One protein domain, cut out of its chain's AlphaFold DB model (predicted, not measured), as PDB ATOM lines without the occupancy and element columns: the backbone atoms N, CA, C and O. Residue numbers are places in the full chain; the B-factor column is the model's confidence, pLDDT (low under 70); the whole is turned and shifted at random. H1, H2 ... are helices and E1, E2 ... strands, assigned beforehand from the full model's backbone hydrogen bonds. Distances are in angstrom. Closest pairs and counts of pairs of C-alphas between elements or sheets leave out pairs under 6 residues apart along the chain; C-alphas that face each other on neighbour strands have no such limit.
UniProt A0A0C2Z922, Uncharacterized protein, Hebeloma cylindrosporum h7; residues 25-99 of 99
ATOM      1  N   GLU A  25     -40.001  10.859 -14.711       95.75
ATOM      2  CA  GLU A  25     -39.964   9.508 -15.245       95.75
ATOM      3  C   GLU A  25     -41.080   9.391 -16.280       95.75
ATOM      4  O   GLU A  25     -42.247   9.652 -15.991       95.75
ATOM      5  N   ALA A  26     -40.709   9.034 -17.503       95.38
ATOM      6  CA  ALA A  26     -41.623   8.896 -18.619       95.38
ATOM      7  C   ALA A  26     -41.389   7.567 -19.333       95.38
ATOM      8  O   ALA A  26     -40.259   7.092 -19.458       95.38
ATOM      9  N   ARG A  27     -42.479   6.979 -19.830       95.94
ATOM     10  CA  ARG A  27     -42.425   5.855 -20.764       95.94
ATOM     11  C   ARG A  27     -42.500   6.395 -22.179       95.94
ATOM     12  O   ARG A  27     -43.340   7.241 -22.477       95.94
ATOM     13  N   LEU A  28     -41.629   5.890 -23.034       93.00
ATOM     14  CA  LEU A  28     -41.574   6.246 -24.441       93.00
ATOM     15  C   LEU A  28     -42.317   5.188 -25.245       93.00
ATOM     16  O   LEU A  28     -42.119   3.988 -25.055       93.00
ATOM     17  N   THR A  29     -43.160   5.643 -26.159       90.44
ATOM     18  CA  THR A  29     -43.817   4.813 -27.166       90.44
ATOM     19  C   THR A  29     -43.764   5.551 -28.497       90.44
ATOM     20  O   THR A  29     -43.542   6.763 -28.545       90.44
ATOM     21  N   LEU A  30     -43.957   4.831 -29.599       86.62
ATOM     22  CA  LEU A  30     -44.202   5.493 -30.875       86.62
ATOM     23  C   LEU A  30     -45.628   6.030 -30.902       86.62
ATOM     24  O   LEU A  30     -46.573   5.303 -30.601       86.62
ATOM     25  N   GLU A  31     -45.786   7.267 -31.370       83.12
ATOM     26  CA  GLU A  31     -47.100   7.876 -31.607       83.12
ATOM     27  C   GLU A  31     -47.956   7.023 -32.563       83.12
ATOM     28  O   GLU A  31     -49.179   6.971 -32.451       83.12
ATOM     29  N   ARG A  32     -47.313   6.310 -33.502       73.31
ATOM     30  CA  ARG A  32     -47.967   5.376 -34.430       73.31
ATOM     31  C   ARG A  32     -47.143   4.102 -34.603       73.31
ATOM     32  O   ARG A  32     -46.156   4.097 -35.337       73.31
ATOM     33  N   ALA A  33     -47.576   3.016 -33.968       62.69
ATOM     34  CA  ALA A  33     -47.034   1.677 -34.204       62.69
ATOM     35  C   ALA A  33     -47.471   1.119 -35.580       62.69
ATOM     36  O   ALA A  33     -48.480   1.548 -36.141       62.69
ATOM     37  N   GLY A  34     -46.707   0.170 -36.138       63.97
ATOM     38  CA  GLY A  34     -47.073  -0.556 -37.365       63.97
ATOM     39  C   GLY A  34     -46.755   0.145 -38.692       63.97
ATOM     40  O   GLY A  34     -47.114  -0.357 -39.756       63.97
ATOM     41  N   ARG A  35     -46.071   1.296 -38.675       72.31
ATOM     42  CA  ARG A  35     -45.514   1.914 -39.893       72.31
ATOM     43  C   ARG A  35     -44.067   1.478 -40.109       72.31
ATOM     44  O   ARG A  35     -43.349   1.172 -39.163       72.31
ATOM     45  N   CYS A  36     -43.648   1.455 -41.373       80.56
ATOM     46  CA  CYS A  36     -42.252   1.250 -41.775       80.56
ATOM     47  C   CYS A  36     -41.604  -0.058 -41.272       80.56
ATOM     48  O   CYS A  36     -40.391  -0.113 -41.111       80.56
ATOM     49  N   GLY A  37     -42.395  -1.112 -41.038       86.19
ATOM     50  CA  GLY A  37     -41.875  -2.411 -40.598       86.19
ATOM     51  C   GLY A  37     -41.491  -2.477 -39.119       86.19
ATOM     52  O   GLY A  37     -40.768  -3.391 -38.741       86.19
ATOM     53  N   VAL A  38     -41.965  -1.541 -38.290       88.25
ATOM     54  CA  VAL A  38     -41.805  -1.594 -36.829       88.25
ATOM     55  C   VAL A  38     -42.938  -2.411 -36.212       88.25
ATOM     56  O   VAL A  38     -44.109  -2.048 -36.344       88.25
ATOM     57  N   LYS A  39     -42.573  -3.486 -35.510       88.75
ATOM     58  CA  LYS A  39     -43.482  -4.395 -34.804       88.75
ATOM     59  C   LYS A  39     -43.853  -3.862 -33.423       88.75
ATOM     60  O   LYS A  39     -45.012  -3.918 -33.024       88.75
ATOM     61  N   TYR A  40     -42.870  -3.352 -32.685       88.69
ATOM     62  CA  TYR A  40     -43.083  -2.777 -31.360       88.69
ATOM     63  C   TYR A  40     -42.063  -1.684 -31.065       88.69
ATOM     64  O   TYR A  40     -40.988  -1.635 -31.663       88.69
ATOM     65  N   ALA A  41     -42.430  -0.801 -30.139       91.44
ATOM     66  CA  ALA A  41     -41.550   0.233 -29.636       91.44
ATOM     67  C   ALA A  41     -41.855   0.543 -28.175       91.44
ATOM     68  O   ALA A  41     -43.020   0.709 -27.803       91.44
ATOM     69  N   SER A  42     -40.809   0.655 -27.370       93.62
ATOM     70  CA  SER A  42     -40.918   0.963 -25.948       93.62
ATOM     71  C   SER A  42     -39.635   1.590 -25.442       93.62
ATOM     72  O   SER A  42     -38.554   1.276 -25.923       93.62
ATOM     73  N   GLY A  43     -39.732   2.436 -24.428       95.94
ATOM     74  CA  GLY A  43     -38.548   2.957 -23.771       95.94
ATOM     75  C   GLY A  43     -38.847   3.678 -22.475       95.94
ATOM     76  O   GLY A  43     -40.001   3.785 -22.044       95.94
ATOM     77  N   GLY A  44     -37.789   4.191 -21.869       97.25
ATOM     78  CA  GLY A  44     -37.834   4.973 -20.651       97.25
ATOM     79  C   GLY A  44     -37.009   6.241 -20.788       97.25
ATOM     80  O   GLY A  44     -35.948   6.259 -21.404       97.25
ATOM     81  N   PHE A  45     -37.497   7.304 -20.170       96.88
ATOM     82  CA  PHE A  45     -36.734   8.514 -19.935       96.88
ATOM     83  C   PHE A  45     -36.821   8.849 -18.456       96.88
ATOM     84  O   PHE A  45     -37.919   8.974 -17.908       96.88
ATOM     85  N   LYS A  46     -35.669   8.985 -17.807       95.81
ATOM     86  CA  LYS A  46     -35.574   9.380 -16.404       95.81
ATOM     87  C   LYS A  46     -34.656  10.576 -16.285       95.81
ATOM     88  O   LYS A  46     -33.604  10.611 -16.912       95.81
ATOM     89  N   THR A  47     -35.025  11.531 -15.449       94.50
ATOM     90  CA  THR A  47     -34.143  12.619 -15.032       94.50
ATOM     91  C   THR A  47     -34.426  12.991 -13.590       94.50
ATOM     92  O   THR A  47     -35.578  13.009 -13.147       94.50
ATOM     93  N   ARG A  48     -33.366  13.286 -12.847       90.31
ATOM     94  CA  ARG A  48     -33.439  13.760 -11.471       90.31
ATOM     95  C   ARG A  48     -32.458  14.911 -11.252       90.31
ATOM     96  O   ARG A  48     -31.382  14.928 -11.855       90.31
ATOM     97  N   PRO A  49     -32.804  15.872 -10.386       89.62
ATOM     98  CA  PRO A  49     -31.873  16.916  -9.993       89.62
ATOM     99  C   PRO A  49     -30.698  16.321  -9.214       89.62
ATOM    100  O   PRO A  49     -30.877  15.465  -8.349       89.62
ATOM    101  N   LEU A  50     -29.499  16.814  -9.512       87.31
ATOM    102  CA  LEU A  50     -28.261  16.447  -8.829       87.31
ATOM    103  C   LEU A  50     -27.700  17.613  -8.013       87.31
ATOM    104  O   LEU A  50     -27.135  17.395  -6.949       87.31
ATOM    105  N   TRP A  51     -27.836  18.849  -8.500       84.94
ATOM    106  CA  TRP A  51     -27.240  20.021  -7.855       84.94
ATOM    107  C   TRP A  51     -27.897  21.327  -8.315       84.94
ATOM    108  O   TRP A  51     -28.443  21.399  -9.418       84.94
ATOM    109  N   LYS A  52     -27.814  22.375  -7.486       85.19
ATOM    110  CA  LYS A  52     -28.192  23.745  -7.859       85.19
ATOM    111  C   LYS A  52     -27.290  24.799  -7.213       85.19
ATOM    112  O   LYS A  52     -26.830  24.613  -6.088       85.19
ATOM    113  N   LYS A  53     -27.111  25.943  -7.877       85.31
ATOM    114  CA  LYS A  53     -26.431  27.127  -7.327       85.31
ATOM    115  C   LYS A  53     -26.980  28.417  -7.916       85.31
ATOM    116  O   LYS A  53     -27.141  28.527  -9.128       85.31
ATOM    117  N   LEU A  54     -27.209  29.400  -7.050       85.38
ATOM    118  CA  LEU A  54     -27.414  30.787  -7.455       85.38
ATOM    119  C   LEU A  54     -26.039  31.417  -7.712       85.38
ATOM    120  O   LEU A  54     -25.183  31.413  -6.825       85.38
ATOM    121  N   GLY A  55     -25.796  31.867  -8.938       84.44
ATOM    122  CA  GLY A  55     -24.579  32.583  -9.299       84.44
ATOM    123  C   GLY A  55     -24.574  34.015  -8.764       84.44
ATOM    124  O   GLY A  55     -25.612  34.569  -8.408       84.44
ATOM    125  N   GLU A  56     -23.393  34.630  -8.733       89.75
ATOM    126  CA  GLU A  56     -23.229  36.058  -8.406       89.75
ATOM    127  C   GLU A  56     -23.934  36.970  -9.425       89.75
ATOM    128  O   GLU A  56     -24.314  38.091  -9.108       89.75
ATOM    129  N   ASP A  57     -24.173  36.452 -10.632       89.12
ATOM    130  CA  ASP A  57     -24.984  37.052 -11.695       89.12
ATOM    131  C   ASP A  57     -26.500  36.995 -11.419       89.12
ATOM    132  O   ASP A  57     -27.298  37.403 -12.264       89.12
ATOM    133  N   GLY A  58     -26.916  36.464 -10.264       88.38
ATOM    134  CA  GLY A  58     -28.317  36.271  -9.897       88.38
ATOM    135  C   GLY A  58     -29.008  35.135 -10.657       88.38
ATOM    136  O   GLY A  58     -30.220  34.963 -10.519       88.38
ATOM    137  N   ARG A  59     -28.271  34.346 -11.449       87.75
ATOM    138  CA  ARG A  59     -28.829  33.264 -12.269       87.75
ATOM    139  C   ARG A  59     -28.783  31.932 -11.544       87.75
ATOM    140  O   ARG A  59     -27.765  31.553 -10.962       87.75
ATOM    141  N   LEU A  60     -29.884  31.190 -11.603       86.06
ATOM    142  CA  LEU A  60     -29.938  29.833 -11.072       86.06
ATOM    143  C   LEU A  60     -29.352  28.860 -12.098       86.06
ATOM    144  O   LEU A  60     -29.795  28.809 -13.245       86.06
ATOM    145  N   ARG A  61     -28.367  28.072 -11.665       88.06
ATOM    146  CA  ARG A  61     -27.791  26.968 -12.434       88.06
ATOM    147  C   ARG A  61     -28.155  25.660 -11.765       88.06
ATOM    148  O   ARG A  61     -27.924  25.500 -10.568       88.06
ATOM    149  N   GLU A  62     -28.692  24.731 -12.535       88.44
ATOM    150  CA  GLU A  62     -29.086  23.408 -12.061       88.44
ATOM    151  C   GLU A  62     -28.431  22.332 -12.915       88.44
ATOM    152  O   GLU A  62     -28.334  22.467 -14.135       88.44
ATOM    153  N   LEU A  63     -27.999  21.264 -12.255       90.00
ATOM    154  CA  LEU A  63     -27.460  20.067 -12.875       90.00
ATOM    155  C   LEU A  63     -28.417  18.911 -12.615       90.00
ATOM    156  O   LEU A  63     -28.870  18.703 -11.486       90.00
ATOM    157  N   PHE A  64     -28.681  18.154 -13.665       91.94
ATOM    158  CA  PHE A  64     -29.514  16.967 -13.661       91.94
ATOM    159  C   PHE A  64     -28.706  15.793 -14.185       91.94
ATOM    160  O   PHE A  64     -27.834  15.957 -15.042       91.94
ATOM    161  N   GLU A  65     -29.050  14.608 -13.713       94.00
ATOM    162  CA  GLU A  65     -28.635  13.362 -14.334       94.00
ATOM    163  C   GLU A  65     -29.853  12.573 -14.781       94.00
ATOM    164  O   GLU A  65     -30.947  12.718 -14.228       94.00
ATOM    165  N   GLY A  66     -29.664  11.729 -15.780       94.94
ATOM    166  CA  GLY A  66     -30.745  10.928 -16.300       94.94
ATOM    167  C   GLY A  66     -30.280   9.770 -17.152       94.94
ATOM    168  O   GLY A  66     -29.093   9.604 -17.438       94.94
ATOM    169  N   SER A  67     -31.255   8.975 -17.562       97.06
ATOM    170  CA  SER A  67     -31.067   7.893 -18.510       97.06
ATOM    171  C   SER A  67     -32.152   7.922 -19.571       97.06
ATOM    172  O   SER A  67     -33.287   8.353 -19.347       97.06
ATOM    173  N   PHE A  68     -31.766   7.462 -20.749       97.31
ATOM    174  CA  PHE A  68     -32.647   7.223 -21.869       97.31
ATOM    175  C   PHE A  68     -32.441   5.784 -22.319       97.31
ATOM    176  O   PHE A  68     -31.307   5.359 -22.537       97.31
ATOM    177  N   SER A  69     -33.536   5.056 -22.486       97.00
ATOM    178  CA  SER A  69     -33.548   3.767 -23.163       97.00
ATOM    179  C   SER A  69     -34.683   3.747 -24.166       97.00
ATOM    180  O   SER A  69     -35.781   4.250 -23.908       97.00
ATOM    181  N   PHE A  70     -34.429   3.167 -25.328       95.56
ATOM    182  CA  PHE A  70     -35.458   2.958 -26.327       95.56
ATOM    183  C   PHE A  70     -35.173   1.673 -27.078       95.56
ATOM    184  O   PHE A  70     -34.031   1.367 -27.382       95.56
ATOM    185  N   GLU A  71     -36.222   0.930 -27.377       93.56
ATOM    186  CA  GLU A  71     -36.169  -0.306 -28.127       93.56
ATOM    187  C   GLU A  71     -37.161  -0.220 -29.280       93.56
ATOM    188  O   GLU A  71     -38.336   0.105 -29.092       93.56
ATOM    189  N   LEU A  72     -36.670  -0.535 -30.474       91.31
ATOM    190  CA  LEU A  72     -37.444  -0.692 -31.694       91.31
ATOM    191  C   LEU A  72     -37.273  -2.116 -32.197       91.31
ATOM    192  O   LEU A  72     -36.196  -2.469 -32.665       91.31
ATOM    193  N   GLY A  73     -38.335  -2.910 -32.142       90.44
ATOM    194  CA  GLY A  73     -38.358  -4.230 -32.758       90.44
ATOM    195  C   GLY A  73     -38.995  -4.189 -34.137       90.44
ATOM    196  O   GLY A  73     -40.035  -3.549 -34.336       90.44
ATOM    197  N   TYR A  74     -38.408  -4.905 -35.090       90.31
ATOM    198  CA  TYR A  74     -38.890  -4.928 -36.467       90.31
ATOM    199  C   TYR A  74     -39.754  -6.156 -36.773       90.31
ATOM    200  O   TYR A  74     -39.700  -7.193 -36.110       90.31
ATOM    201  N   GLU A  75     -40.574  -6.040 -37.812       89.81
ATOM    202  CA  GLU A  75     -41.294  -7.168 -38.389       89.81
ATOM    203  C   GLU A  75     -40.326  -8.155 -39.053       89.81
ATOM    204  O   GLU A  75     -39.333  -7.762 -39.661       89.81
ATOM    205  N   ASN A  76     -40.650  -9.451 -39.037       88.44
ATOM    206  CA  ASN A  76     -39.762 -10.507 -39.551       88.44
ATOM    207  C   ASN A  76     -39.317 -10.303 -41.013       88.44
ATOM    208  O   ASN A  76     -38.250 -10.769 -41.414       88.44
ATOM    209  N   TRP A  77     -40.120  -9.620 -41.836       88.38
ATOM    210  CA  TRP A  77     -39.770  -9.348 -43.231       88.38
ATOM    211  C   TRP A  77     -38.655  -8.303 -43.383       88.38
ATOM    212  O   TRP A  77     -37.992  -8.289 -44.419       88.38
ATOM    213  N   MET A  78     -38.405  -7.471 -42.368       88.19
ATOM    214  CA  MET A  78     -37.295  -6.512 -42.357       88.19
ATOM    215  C   MET A  78     -35.940  -7.222 -42.269       88.19
ATOM    216  O   MET A  78     -34.986  -6.766 -42.899       88.19
ATOM    217  N   LYS A  79     -35.869  -8.404 -41.635       85.62
ATOM    218  CA  LYS A  79     -34.654  -9.243 -41.623       85.62
ATOM    219  C   LYS A  79     -34.191  -9.606 -43.033       85.62
ATOM    220  O   LYS A  79     -33.008  -9.567 -43.346       85.62
ATOM    221  N   LYS A  80     -35.144  -9.874 -43.938       87.81
ATOM    222  CA  LYS A  80     -34.857 -10.148 -45.360       87.81
ATOM    223  C   LYS A  80     -34.263  -8.940 -46.094       87.81
ATOM    224  O   LYS A  80     -33.711  -9.106 -47.174       87.81
ATOM    225  N   LYS A  81     -34.397  -7.738 -45.530       87.00
ATOM    226  CA  LYS A  81     -33.816  -6.492 -46.045       87.00
ATOM    227  C   LYS A  81     -32.499  -6.116 -45.353       87.00
ATOM    228  O   LYS A  81     -31.999  -5.027 -45.601       87.00
ATOM    229  N   GLY A  82     -31.954  -6.994 -44.508       86.06
ATOM    230  CA  GLY A  82     -30.682  -6.777 -43.814       86.06
ATOM    231  C   GLY A  82     -30.789  -5.976 -42.517       86.06
ATOM    232  O   GLY A  82     -29.763  -5.554 -41.998       86.06
ATOM    233  N   TYR A  83     -32.000  -5.757 -41.995       85.56
ATOM    234  CA  TYR A  83     -32.177  -5.168 -40.666       85.56
ATOM    235  C   TYR A  83     -31.968  -6.229 -39.585       85.56
ATOM    236  O   TYR A  83     -32.348  -7.389 -39.762       85.56
ATOM    237  N   GLU A  84     -31.401  -5.806 -38.460       84.00
ATOM    238  CA  GLU A  84     -31.325  -6.615 -37.245       84.00
ATOM    239  C   GLU A  84     -32.711  -6.799 -36.608       84.00
ATOM    240  O   GLU A  84     -33.704  -6.196 -37.024       84.00
ATOM    241  N   ASP A  85     -32.787  -7.659 -35.596       81.31
ATOM    242  CA  ASP A  85     -34.043  -7.993 -34.918       81.31
ATOM    243  C   ASP A  85     -34.620  -6.796 -34.152       81.31
ATOM    244  O   ASP A  85     -35.841  -6.599 -34.127       81.31
ATOM    245  N   ALA A  86     -33.740  -5.977 -33.574       86.00
ATOM    246  CA  ALA A  86     -34.102  -4.771 -32.855       86.00
ATOM    247  C   ALA A  86     -32.981  -3.725 -32.894       86.00
ATOM    248  O   ALA A  86     -31.811  -4.051 -33.058       86.00
ATOM    249  N   PHE A  87     -33.353  -2.462 -32.696       88.62
ATOM    250  CA  PHE A  87     -32.445  -1.356 -32.407       88.62
ATOM    251  C   PHE A  87     -32.699  -0.867 -30.978       88.62
ATOM    252  O   PHE A  87     -33.835  -0.528 -30.645       88.62
ATOM    253  N   GLN A  88     -31.660  -0.851 -30.139       92.44
ATOM    254  CA  GLN A  88     -31.779  -0.633 -28.692       92.44
ATOM    255  C   GLN A  88     -30.759   0.392 -28.158       92.44
ATOM    256  O   GLN A  88     -29.776   0.013 -27.523       92.44
ATOM    257  N   PRO A  89     -30.920   1.699 -28.431       92.88
ATOM    258  CA  PRO A  89     -30.083   2.718 -27.815       92.88
ATOM    259  C   PRO A  89     -30.390   2.853 -26.319       92.88
ATOM    260  O   PRO A  89     -31.529   3.094 -25.913       92.88
ATOM    261  N   GLU A  90     -29.338   2.795 -25.510       96.75
ATOM    262  CA  GLU A  90     -29.375   3.104 -24.085       96.75
ATOM    263  C   GLU A  90     -28.172   3.973 -23.721       96.75
ATOM    264  O   GLU A  90     -27.040   3.685 -24.114       96.75
ATOM    265  N   PHE A  91     -28.413   5.063 -22.994       96.44
ATOM    266  CA  PHE A  91     -27.347   5.934 -22.512       96.44
ATOM    267  C   PHE A  91     -27.750   6.700 -21.252       96.44
ATOM    268  O   PHE A  91     -28.917   7.033 -21.028       96.44
ATOM    269  N   ALA A  92     -26.745   7.024 -20.443       97.19
ATOM    270  CA  ALA A  92     -26.855   7.990 -19.361       97.19
ATOM    271  C   ALA A  92     -26.454   9.387 -19.857       97.19
ATOM    272  O   ALA A  92     -25.653   9.521 -20.783       97.19
ATOM    273  N   PHE A  93     -26.997  10.430 -19.237       94.56
ATOM    274  CA  PHE A  93     -26.665  11.811 -19.573       94.56
ATOM    275  C   PHE A  93     -26.620  12.715 -18.340       94.56
ATOM    276  O   PHE A  93     -27.251  12.450 -17.314       94.56
ATOM    277  N   TRP A  94     -25.920  13.837 -18.497       94.00
ATOM    278  CA  TRP A  94     -26.026  15.000 -17.623       94.00
ATOM    279  C   TRP A  94     -26.612  16.173 -18.401       94.00
ATOM    280  O   TRP A  94     -26.283  16.376 -19.569       94.00
ATOM    281  N   ALA A  95     -27.479  16.948 -17.754       91.69
ATOM    282  CA  ALA A  95     -28.111  18.123 -18.345       91.69
ATOM    283  C   ALA A  95     -27.961  19.332 -17.423       91.69
ATOM    284  O   ALA A  95     -28.109  19.219 -16.208       91.69
ATOM    285  N   VAL A  96     -27.690  20.497 -18.009       90.50
ATOM    286  CA  VAL A  96     -27.568  21.763 -17.282       90.50
ATOM    287  C   VAL A  96     -28.713  22.679 -17.689       90.50
ATOM    288  O   VAL A  96     -28.933  22.900 -18.878       90.50
ATOM    289  N   ARG A  97     -29.415  23.246 -16.704       86.69
ATOM    290  CA  ARG A  97     -30.347  24.360 -16.911       86.69
ATOM    291  C   ARG A  97     -29.707  25.633 -16.371       86.69
ATOM    292  O   ARG A  97     -29.383  25.704 -15.188       86.69
ATOM    293  N   GLY A  98     -29.512  26.615 -17.243       78.25
ATOM    294  CA  GLY A  98     -29.134  27.975 -16.873       78.25
ATOM    295  C   GLY A  98     -30.149  28.938 -17.471       78.25
ATOM    296  O   GLY A  98     -30.345  28.913 -18.683       78.25
ATOM    297  N   ASN A  99     -30.798  29.731 -16.621       62.00
ATOM    298  CA  ASN A  99     -31.641  30.860 -17.032       62.00
ATOM    299  C   ASN A  99     -30.848  32.159 -16.926       62.00
ATOM    300  O   ASN A  99     -30.136  32.300 -15.908       62.00
TER     301      ASN A  99
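What this domain is: This is residues 25 to 99 of the 99 residues of an uncharacterized protein of Hebeloma cylindrosporum h7 (UniProt A0A0C2Z922). A long, narrow, twisted sheet has the long hairpin E2-E3 as its middle, with short E1 beside E2, E4 beside E3, and tiny H1 at the end away from the hairpin's turn. The 75 printed residues run E1 E2 E3 H1 E4, mostly strand; the sheet, E1 - E2 - E3 - E4, is all antiparallel, and E1 E2 E3 form a meander, successive antiparallel neighbours. It is an extended rod, 60 by 20 by 17 A, radius of gyration of the C-alphas 18.4 A.

Where its parts are: E2, residues 38 to 54, spans 46.0 A and bends by 51 degrees at residue 51. E3, residues 60 to 74, spans 44.0 A. E1, residues 25 to 28, begins at C-alpha 25 (-39.964, 9.508, -15.245). H1 is residues 76 to 79. E4, residues 90 to 98, spans 25.9 A, ending at C-alpha 98 (-29.134, 27.975, -16.873).

How they stand to each other: Within hydrogen-bond range are N 44 and O 69 of E2 and E3, 2.9 A, N 26 and O 45 of hairpin E1 and E2, 2.8 A, and N 64 and O 95 of E3 and E4, 2.8 A. H1 is only just not on the sheet, with 4 pairs of C-alphas within 10 A; too short for an O i to N i+4 pair, it has 1 O i to N i+3 pair within range.

The domain as a whole: The farthest C-alphas, Glu 56 and Lys 80, are 60.3 A apart. The printed part has no cut and no long link. Residues 33 to 34 and 99 have pLDDT under 70.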